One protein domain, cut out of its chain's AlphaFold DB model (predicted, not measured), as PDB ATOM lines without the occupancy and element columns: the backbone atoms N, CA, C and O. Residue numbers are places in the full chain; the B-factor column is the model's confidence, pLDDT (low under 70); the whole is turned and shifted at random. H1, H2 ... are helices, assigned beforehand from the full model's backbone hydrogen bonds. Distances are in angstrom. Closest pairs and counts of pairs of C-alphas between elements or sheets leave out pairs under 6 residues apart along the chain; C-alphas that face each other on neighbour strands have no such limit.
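AT A GLANCE: This is residues 34 to 91 of the 300 residues of an uncharacterized protein of Elstera cyanobacteriorum (UniProt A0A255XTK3). One long straight helix, H2, runs along most of a rod, and a shorter helix, H1, packs obliquely on residues 66 to 77 of it. A loop, residues 51 to 63, swings out from the end of H1 and folds back to the beginning of H2, while residues 86 to 91 stick out at the other end of the rod. The printed part has 58 residues with two named helices, H1 then H2, and no named strand; the class is all helix. The whole is loose, with a radius of gyration of the C-alphas of 13.7 A, and the C-alphas span 48 by 17 by 11 A.

IN THESE COORDINATES: The printed part begins at Val 34, with its C-alpha at (168.777, 201.830, 201.227). H1 is residues 40 to 50, 15.5 A from first to last C-alpha, and begins with C-alpha 40 at (177.439, 213.566, 202.082). H2 is residues 64 to 89, 37.7 A long, and ends with C-alpha 89 at (165.287, 201.511, 217.447).

HOW THE PARTS SIT: H1 and H2 touch, with 27 pairs of C-alphas within 8 A. The closest C-alphas of the two are those of Asp 40 and Ala 74, 4.3 A apart. H2 touches H1 with residues 66 to 77 alone. Their lines stand at a steep tilt of 63 degrees, and they run opposite ways. Their centres are 10.8 A apart. In H1 every O i to N i+4 pair is within hydrogen-bond range; in H2, 21 of 22 are.

THE WHOLE: The two C-alphas farthest apart are those of Pro 55 and Val 91, at 48.3 A. The link from H1 to H2, 13 residues, is long. Residues 86 to 91, of which 86 to 89 belong to H2, stand free. The printed part has no cut. The mean pLDDT of the printed part is 92.6, and residue 34 is under 70.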
ATOM      1  N   VAL A  34     167.824 200.722 201.269       59.03
ATOM      2  CA  VAL A  34     168.777 201.830 201.227       59.03
ATOM      3  C   VAL A  34     169.859 201.560 202.282       59.03
ATOM      4  O   VAL A  34     169.528 201.541 203.472       59.03
ATOM      5  N   PRO A  35     171.119 201.282 201.890       75.44
ATOM      6  CA  PRO A  35     172.120 200.869 202.852       75.44
ATOM      7  C   PRO A  35     172.329 202.013 203.842       75.44
ATOM      8  O   PRO A  35     172.423 203.190 203.479       75.44
ATOM      9  N   CYS A  36     172.313 201.676 205.124       85.19
ATOM     10  CA  CYS A  36     172.616 202.633 206.175       85.19
ATOM     11  C   CYS A  36     174.090 203.051 206.096       85.19
ATOM     12  O   CYS A  36     174.930 202.278 205.640       85.19
ATOM     13  N   GLY A  37     174.411 204.259 206.564       87.88
ATOM     14  CA  GLY A  37     175.765 204.808 206.461       87.88
ATOM     15  C   GLY A  37     176.002 205.619 205.189       87.88
ATOM     16  O   GLY A  37     177.129 205.670 204.707       87.88
ATOM     17  N   ALA A  38     174.960 206.265 204.661       90.12
ATOM     18  CA  ALA A  38     175.103 207.155 203.518       90.12
ATOM     19  C   ALA A  38     176.000 208.351 203.858       90.12
ATOM     20  O   ALA A  38     175.933 208.907 204.962       90.12
ATOM     21  N   THR A  39     176.808 208.759 202.887       94.00
ATOM     22  CA  THR A  39     177.749 209.874 202.997       94.00
ATOM     23  C   THR A  39     177.233 211.119 202.279       94.00
ATOM     24  O   THR A  39     176.433 211.065 201.342       94.00
ATOM     25  N   ASP A  40     177.711 212.277 202.720       95.81
ATOM     26  CA  ASP A  40     177.439 213.566 202.082       95.81
ATOM     27  C   ASP A  40     177.917 213.601 200.623       95.81
ATOM     28  O   ASP A  40     177.261 214.173 199.752       95.81
ATOM     29  N   GLU A  41     179.039 212.945 200.350       94.06
ATOM     30  CA  GLU A  41     179.656 212.840 199.038       94.06
ATOM     31  C   GLU A  41     178.851 211.977 198.053       94.06
ATOM     32  O   GLU A  41     178.722 212.351 196.883       94.06
ATOM     33  N   GLU A  42     178.270 210.866 198.509       92.75
ATOM     34  CA  GLU A  42     177.354 210.048 197.701       92.75
ATOM     35  C   GLU A  42     176.116 210.854 197.310       92.75
ATOM     36  O   GLU A  42     175.750 210.903 196.134       92.75
ATOM     37  N   TYR A  43     175.522 211.576 198.264       94.44
ATOM     38  CA  TYR A  43     174.389 212.451 197.983       94.44
ATOM     39  C   TYR A  43     174.760 213.632 197.079       94.44
ATOM     40  O   TYR A  43     173.993 213.975 196.174       94.44
ATOM     41  N   ARG A  44     175.944 214.236 197.258       95.50
ATOM     42  CA  ARG A  44     176.470 215.269 196.350       95.50
ATOM     43  C   ARG A  44     176.561 214.727 194.929       95.50
ATOM     44  O   ARG A  44     176.141 215.408 193.993       95.50
ATOM     45  N   GLN A  45     177.122 213.532 194.764       93.50
ATOM     46  CA  GLN A  45     177.288 212.904 193.461       93.50
ATOM     47  C   GLN A  45     175.933 212.589 192.822       93.50
ATOM     48  O   GLN A  45     175.701 212.990 191.684       93.50
ATOM     49  N   MET A  46     175.007 211.997 193.579       93.50
ATOM     50  CA  MET A  46     173.657 211.685 193.110       93.50
ATOM     51  C   MET A  46     172.914 212.945 192.643       93.50
ATOM     52  O   MET A  46     172.361 212.976 191.547       93.50
ATOM     53  N   MET A  47     172.960 214.028 193.425       95.12
ATOM     54  CA  MET A  47     172.366 215.306 193.022       95.12
ATOM     55  C   MET A  47     173.068 215.923 191.812       95.12
ATOM     56  O   MET A  47     172.403 216.472 190.938       95.12
ATOM     57  N   ALA A  48     174.400 215.835 191.739       94.25
ATOM     58  CA  ALA A  48     175.145 216.321 190.587       94.25
ATOM     59  C   ALA A  48     174.740 215.575 189.311       94.25
ATOM     60  O   ALA A  48     174.623 216.209 188.268       94.25
ATOM     61  N   ASP A  49     174.490 214.268 189.386       93.81
ATOM     62  CA  ASP A  49     174.086 213.441 188.247       93.81
ATOM     63  C   ASP A  49     172.663 213.724 187.762       93.81
ATOM     64  O   ASP A  49     172.409 213.627 186.562       93.81
ATOM     65  N   LEU A  50     171.783 214.192 188.648       95.50
ATOM     66  CA  LEU A  50     170.440 214.665 188.299       95.50
ATOM     67  C   LEU A  50     170.427 216.055 187.636       95.50
ATOM     68  O   LEU A  50     169.401 216.462 187.089       95.50
ATOM     69  N   LEU A  51     171.541 216.798 187.665       94.50
ATOM     70  CA  LEU A  51     171.635 218.082 186.971       94.50
ATOM     71  C   LEU A  51     171.746 217.897 185.448       94.50
ATOM     72  O   LEU A  51     172.465 217.001 184.990       94.50
ATOM     73  N   PRO A  52     171.147 218.800 184.645       94.44
ATOM     74  CA  PRO A  52     171.310 218.782 183.198       94.44
ATOM     75  C   PRO A  52     172.779 218.872 182.764       94.44
ATOM     76  O   PRO A  52     173.649 219.384 183.472       94.44
ATOM     77  N   LEU A  53     173.056 218.420 181.544       89.75
ATOM     78  CA  LEU A  53     174.371 218.573 180.926       89.75
ATOM     79  C   LEU A  53     174.571 220.022 180.451       89.75
ATOM     80  O   LEU A  53     173.652 220.640 179.915       89.75
ATOM     81  N   GLY A  54     175.780 220.567 180.620       90.81
ATOM     82  CA  GLY A  54     176.158 221.874 180.072       90.81
ATOM     83  C   GLY A  54     177.106 222.690 180.961       90.81
ATOM     84  O   GLY A  54     177.318 222.353 182.125       90.81
ATOM     85  N   PRO A  55     177.669 223.793 180.435       88.75
ATOM     86  CA  PRO A  55     178.672 224.609 181.132       88.75
ATOM     87  C   PRO A  55     178.121 225.356 182.356       88.75
ATOM     88  O   PRO A  55     178.883 225.702 183.255       88.75
ATOM     89  N   VAL A  56     176.803 225.571 182.411       92.56
ATOM     90  CA  VAL A  56     176.107 226.162 183.568       92.56
ATOM     91  C   VAL A  56     176.151 225.233 184.794       92.56
ATOM     92  O   VAL A  56     176.063 225.710 185.922       92.56
ATOM     93  N   TRP A  57     176.356 223.925 184.591       93.75
ATOM     94  CA  TRP A  57     176.329 222.889 185.629       93.75
ATOM     95  C   TRP A  57     177.723 222.269 185.832       93.75
ATOM     96  O   TRP A  57     177.964 221.116 185.456       93.75
ATOM     97  N   PRO A  58     178.692 223.016 186.400       93.06
ATOM     98  CA  PRO A  58     180.055 222.528 186.549       93.06
ATOM     99  C   PRO A  58     180.112 221.275 187.436       93.06
ATOM    100  O   PRO A  58     179.606 221.255 188.559       93.06
ATOM    101  N   ARG A  59     180.797 220.232 186.950       90.75
ATOM    102  CA  ARG A  59     181.070 218.986 187.700       90.75
ATOM    103  C   ARG A  59     182.362 219.039 188.524       90.75
ATOM    104  O   ARG A  59     182.664 218.124 189.281       90.75
ATOM    105  N   ARG A  60     183.127 220.127 188.396       92.38
ATOM    106  CA  ARG A  60     184.369 220.351 189.140       92.38
ATOM    107  C   ARG A  60     184.070 220.503 190.644       92.38
ATOM    108  O   ARG A  60     183.326 221.410 191.023       92.38
ATOM    109  N   ARG A  61     184.676 219.652 191.484       89.69
ATOM    110  CA  ARG A  61     184.415 219.553 192.939       89.69
ATOM    111  C   ARG A  61     184.580 220.866 193.708       89.69
ATOM    112  O   ARG A  61     183.811 221.140 194.617       89.69
ATOM    113  N   ASP A  62     185.545 221.700 193.339       93.31
ATOM    114  CA  ASP A  62     185.826 222.966 194.024       93.31
ATOM    115  C   ASP A  62     184.973 224.153 193.520       93.31
ATOM    116  O   ASP A  62     185.146 225.282 193.988       93.31
ATOM    117  N   SER A  63     184.015 223.914 192.613       95.31
ATOM    118  CA  SER A  63     183.052 224.932 192.170       95.31
ATOM    119  C   SER A  63     182.030 225.278 193.262       95.31
ATOM    120  O   SER A  63     181.686 224.442 194.096       95.31
ATOM    121  N   THR A  64     181.506 226.509 193.247       96.38
ATOM    122  CA  THR A  64     180.488 226.963 194.215       96.38
ATOM    123  C   THR A  64     179.245 226.075 194.202       96.38
ATOM    124  O   THR A  64     178.726 225.745 195.263       96.38
ATOM    125  N   LEU A  65     178.808 225.632 193.017       95.88
ATOM    126  CA  LEU A  65     177.669 224.727 192.877       95.88
ATOM    127  C   LEU A  65     177.923 223.383 193.570       95.88
ATOM    128  O   LEU A  65     177.091 222.940 194.349       95.88
ATOM    129  N   GLN A  66     179.076 222.747 193.338       96.75
ATOM    130  CA  GLN A  66     179.381 221.453 193.960       96.75
ATOM    131  C   GLN A  66     179.551 221.561 195.481       96.75
ATOM    132  O   GLN A  66     179.125 220.663 196.200       96.75
ATOM    133  N   LYS A  67     180.091 222.680 195.986       96.94
ATOM    134  CA  LYS A  67     180.132 222.972 197.430       96.94
ATOM    135  C   LYS A  67     178.733 223.141 198.028       96.94
ATOM    136  O   LYS A  67     178.485 222.660 199.128       96.94
ATOM    137  N   LEU A  68     177.818 223.789 197.305       96.75
ATOM    138  CA  LEU A  68     176.418 223.912 197.717       96.75
ATOM    139  C   LEU A  68     175.719 222.544 197.741       96.75
ATOM    140  O   LEU A  68     175.052 222.218 198.718       96.75
ATOM    141  N   LEU A  69     175.910 221.722 196.703       97.25
ATOM    142  CA  LEU A  69     175.381 220.357 196.670       97.25
ATOM    143  C   LEU A  69     175.948 219.493 197.799       97.25
ATOM    144  O   LEU A  69     175.216 218.688 198.353       97.25
ATOM    145  N   LEU A  70     177.217 219.672 198.171       97.44
ATOM    146  CA  LEU A  70     177.807 218.964 199.307       97.44
ATOM    147  C   LEU A  70     177.122 219.348 200.624       97.44
ATOM    148  O   LEU A  70     176.801 218.474 201.421       97.44
ATOM    149  N   ALA A  71     176.837 220.638 200.831       97.06
ATOM    150  CA  ALA A  71     176.105 221.096 202.012       97.06
ATOM    151  C   ALA A  71     174.688 220.498 202.083       97.06
ATOM    152  O   ALA A  71     174.268 220.047 203.146       97.06
ATOM    153  N   PHE A  72     173.974 220.424 200.953       97.19
ATOM    154  CA  PHE A  72     172.698 219.701 200.890       97.19
ATOM    155  C   PHE A  72     172.872 218.199 201.138       97.19
ATOM    156  O   PHE A  72     172.073 217.597 201.852       97.19
ATOM    157  N   GLY A  73     173.930 217.605 200.587       96.50
ATOM    158  CA  GLY A  73     174.238 216.189 200.742       96.50
ATOM    159  C   GLY A  73     174.483 215.815 202.197       96.50
ATOM    160  O   GLY A  73     174.009 214.775 202.637       96.50
ATOM    161  N   ALA A  74     175.124 216.693 202.970       96.81
ATOM    162  CA  ALA A  74     175.332 216.495 204.399       96.81
ATOM    163  C   ALA A  74     174.014 216.379 205.180       96.81
ATOM    164  O   ALA A  74     173.875 215.476 206.004       96.81
ATOM    165  N   GLU A  75     173.029 217.242 204.914       97.12
ATOM    166  CA  GLU A  75     171.737 217.169 205.611       97.12
ATOM    167  C   GLU A  75     170.886 215.980 205.139       97.12
ATOM    168  O   GLU A  75     170.235 215.332 205.959       97.12
ATOM    169  N   LEU A  76     170.944 215.623 203.850       95.44
ATOM    170  CA  LEU A  76     170.288 214.417 203.330       95.44
ATOM    171  C   LEU A  76     170.882 213.142 203.943       95.44
ATOM    172  O   LEU A  76     170.134 212.291 204.421       95.44
ATOM    173  N   ALA A  77     172.212 213.043 204.006       94.81
ATOM    174  CA  ALA A  77     172.915 211.936 204.644       94.81
ATOM    175  C   ALA A  77     172.553 211.820 206.131       94.81
ATOM    176  O   ALA A  77     172.273 210.725 206.620       94.81
ATOM    177  N   ARG A  78     172.486 212.945 206.857       95.56
ATOM    178  CA  ARG A  78     172.019 212.953 208.251       95.56
ATOM    179  C   ARG A  78     170.587 212.443 208.375       95.56
ATOM    180  O   ARG A  78     170.343 211.563 209.193       95.56
ATOM    181  N   ALA A  79     169.652 212.970 207.583       95.25
ATOM    182  CA  ALA A  79     168.244 212.578 207.646       95.25
ATOM    183  C   ALA A  79     168.044 211.090 207.316       95.25
ATOM    184  O   ALA A  79     167.335 210.387 208.034       95.25
ATOM    185  N   HIS A  80     168.728 210.592 206.284       93.94
ATOM    186  CA  HIS A  80     168.763 209.173 205.930       93.94
ATOM    187  C   HIS A  80     169.258 208.321 207.090       93.94
ATOM    188  O   HIS A  80     168.584 207.375 207.495       93.94
ATOM    189  N   ASN A  81     170.423 208.652 207.649       93.44
ATOM    190  CA  ASN A  81     171.023 207.860 208.718       93.44
ATOM    191  C   ASN A  81     170.176 207.900 209.999       93.44
ATOM    192  O   ASN A  81     170.069 206.884 210.677       93.44
ATOM    193  N   ARG A  82     169.466 209.002 210.276       94.44
ATOM    194  CA  ARG A  82     168.458 209.045 211.349       94.44
ATOM    195  C   ARG A  82     167.240 208.165 211.071       94.44
ATOM    196  O   ARG A  82     166.692 207.594 212.009       94.44
ATOM    197  N   GLY A  83     166.834 208.004 209.813       92.62
ATOM    198  CA  GLY A  83     165.829 207.007 209.425       92.62
ATOM    199  C   GLY A  83     166.303 205.571 209.676       92.62
ATOM    200  O   GLY A  83     165.546 204.745 210.178       92.62
ATOM    201  N   CYS A  84     167.578 205.290 209.403       91.12
ATOM    202  CA  CYS A  84     168.210 204.016 209.745       91.12
ATOM    203  C   CYS A  84     168.297 203.773 211.256       91.12
ATOM    204  O   CYS A  84     168.010 202.669 211.715       91.12
ATOM    205  N   ASP A  85     168.665 204.791 212.037       91.62
ATOM    206  CA  ASP A  85     168.643 204.722 213.501       91.62
ATOM    207  C   ASP A  85     167.239 204.379 213.995       91.62
ATOM    208  O   ASP A  85     167.080 203.436 214.761       91.62
ATOM    209  N   LEU A  86     166.215 205.060 213.473       92.69
ATOM    210  CA  LEU A  86     164.820 204.787 213.814       92.69
ATOM    211  C   LEU A  86     164.406 203.342 213.491       92.69
ATOM    212  O   LEU A  86     163.694 202.717 214.275       92.69
ATOM    213  N   ALA A  87     164.854 202.792 212.360       90.25
ATOM    214  CA  ALA A  87     164.583 201.401 212.004       90.25
ATOM    215  C   ALA A  87     165.250 200.406 212.972       90.25
ATOM    216  O   ALA A  87     164.641 199.393 213.307       90.25
ATOM    217  N   ARG A  88     166.468 200.699 213.455       88.88
ATOM    218  CA  ARG A  88     167.138 199.895 214.496       88.88
ATOM    219  C   ARG A  88     166.426 200.005 215.842       88.88
ATOM    220  O   ARG A  88     166.180 198.995 216.486       88.88
ATOM    221  N   GLU A  89     166.027 201.214 216.215       91.12
ATOM    222  CA  GLU A  89     165.287 201.511 217.447       91.12
ATOM    223  C   GLU A  89     163.901 200.846 217.499       91.12
ATOM    224  O   GLU A  89     163.352 200.634 218.578       91.12
ATOM    225  N   ALA A  90     163.332 200.470 216.349       88.88
ATOM    226  CA  ALA A  90     162.094 199.695 216.294       88.88
ATOM    227  C   ALA A  90     162.259 198.260 216.830       88.88
ATOM    228  O   ALA A  90     161.266 197.634 217.204       88.88
ATOM    229  N   VAL A  91     163.488 197.729 216.863       90.31
ATOM    230  CA  VAL A  91     163.800 196.419 217.438       90.31
ATOM    231  C   VAL A  91     164.086 196.596 218.937       90.31
ATOM    232  O   VAL A  91     165.109 197.175 219.298       90.31
TER     233      VAL A  91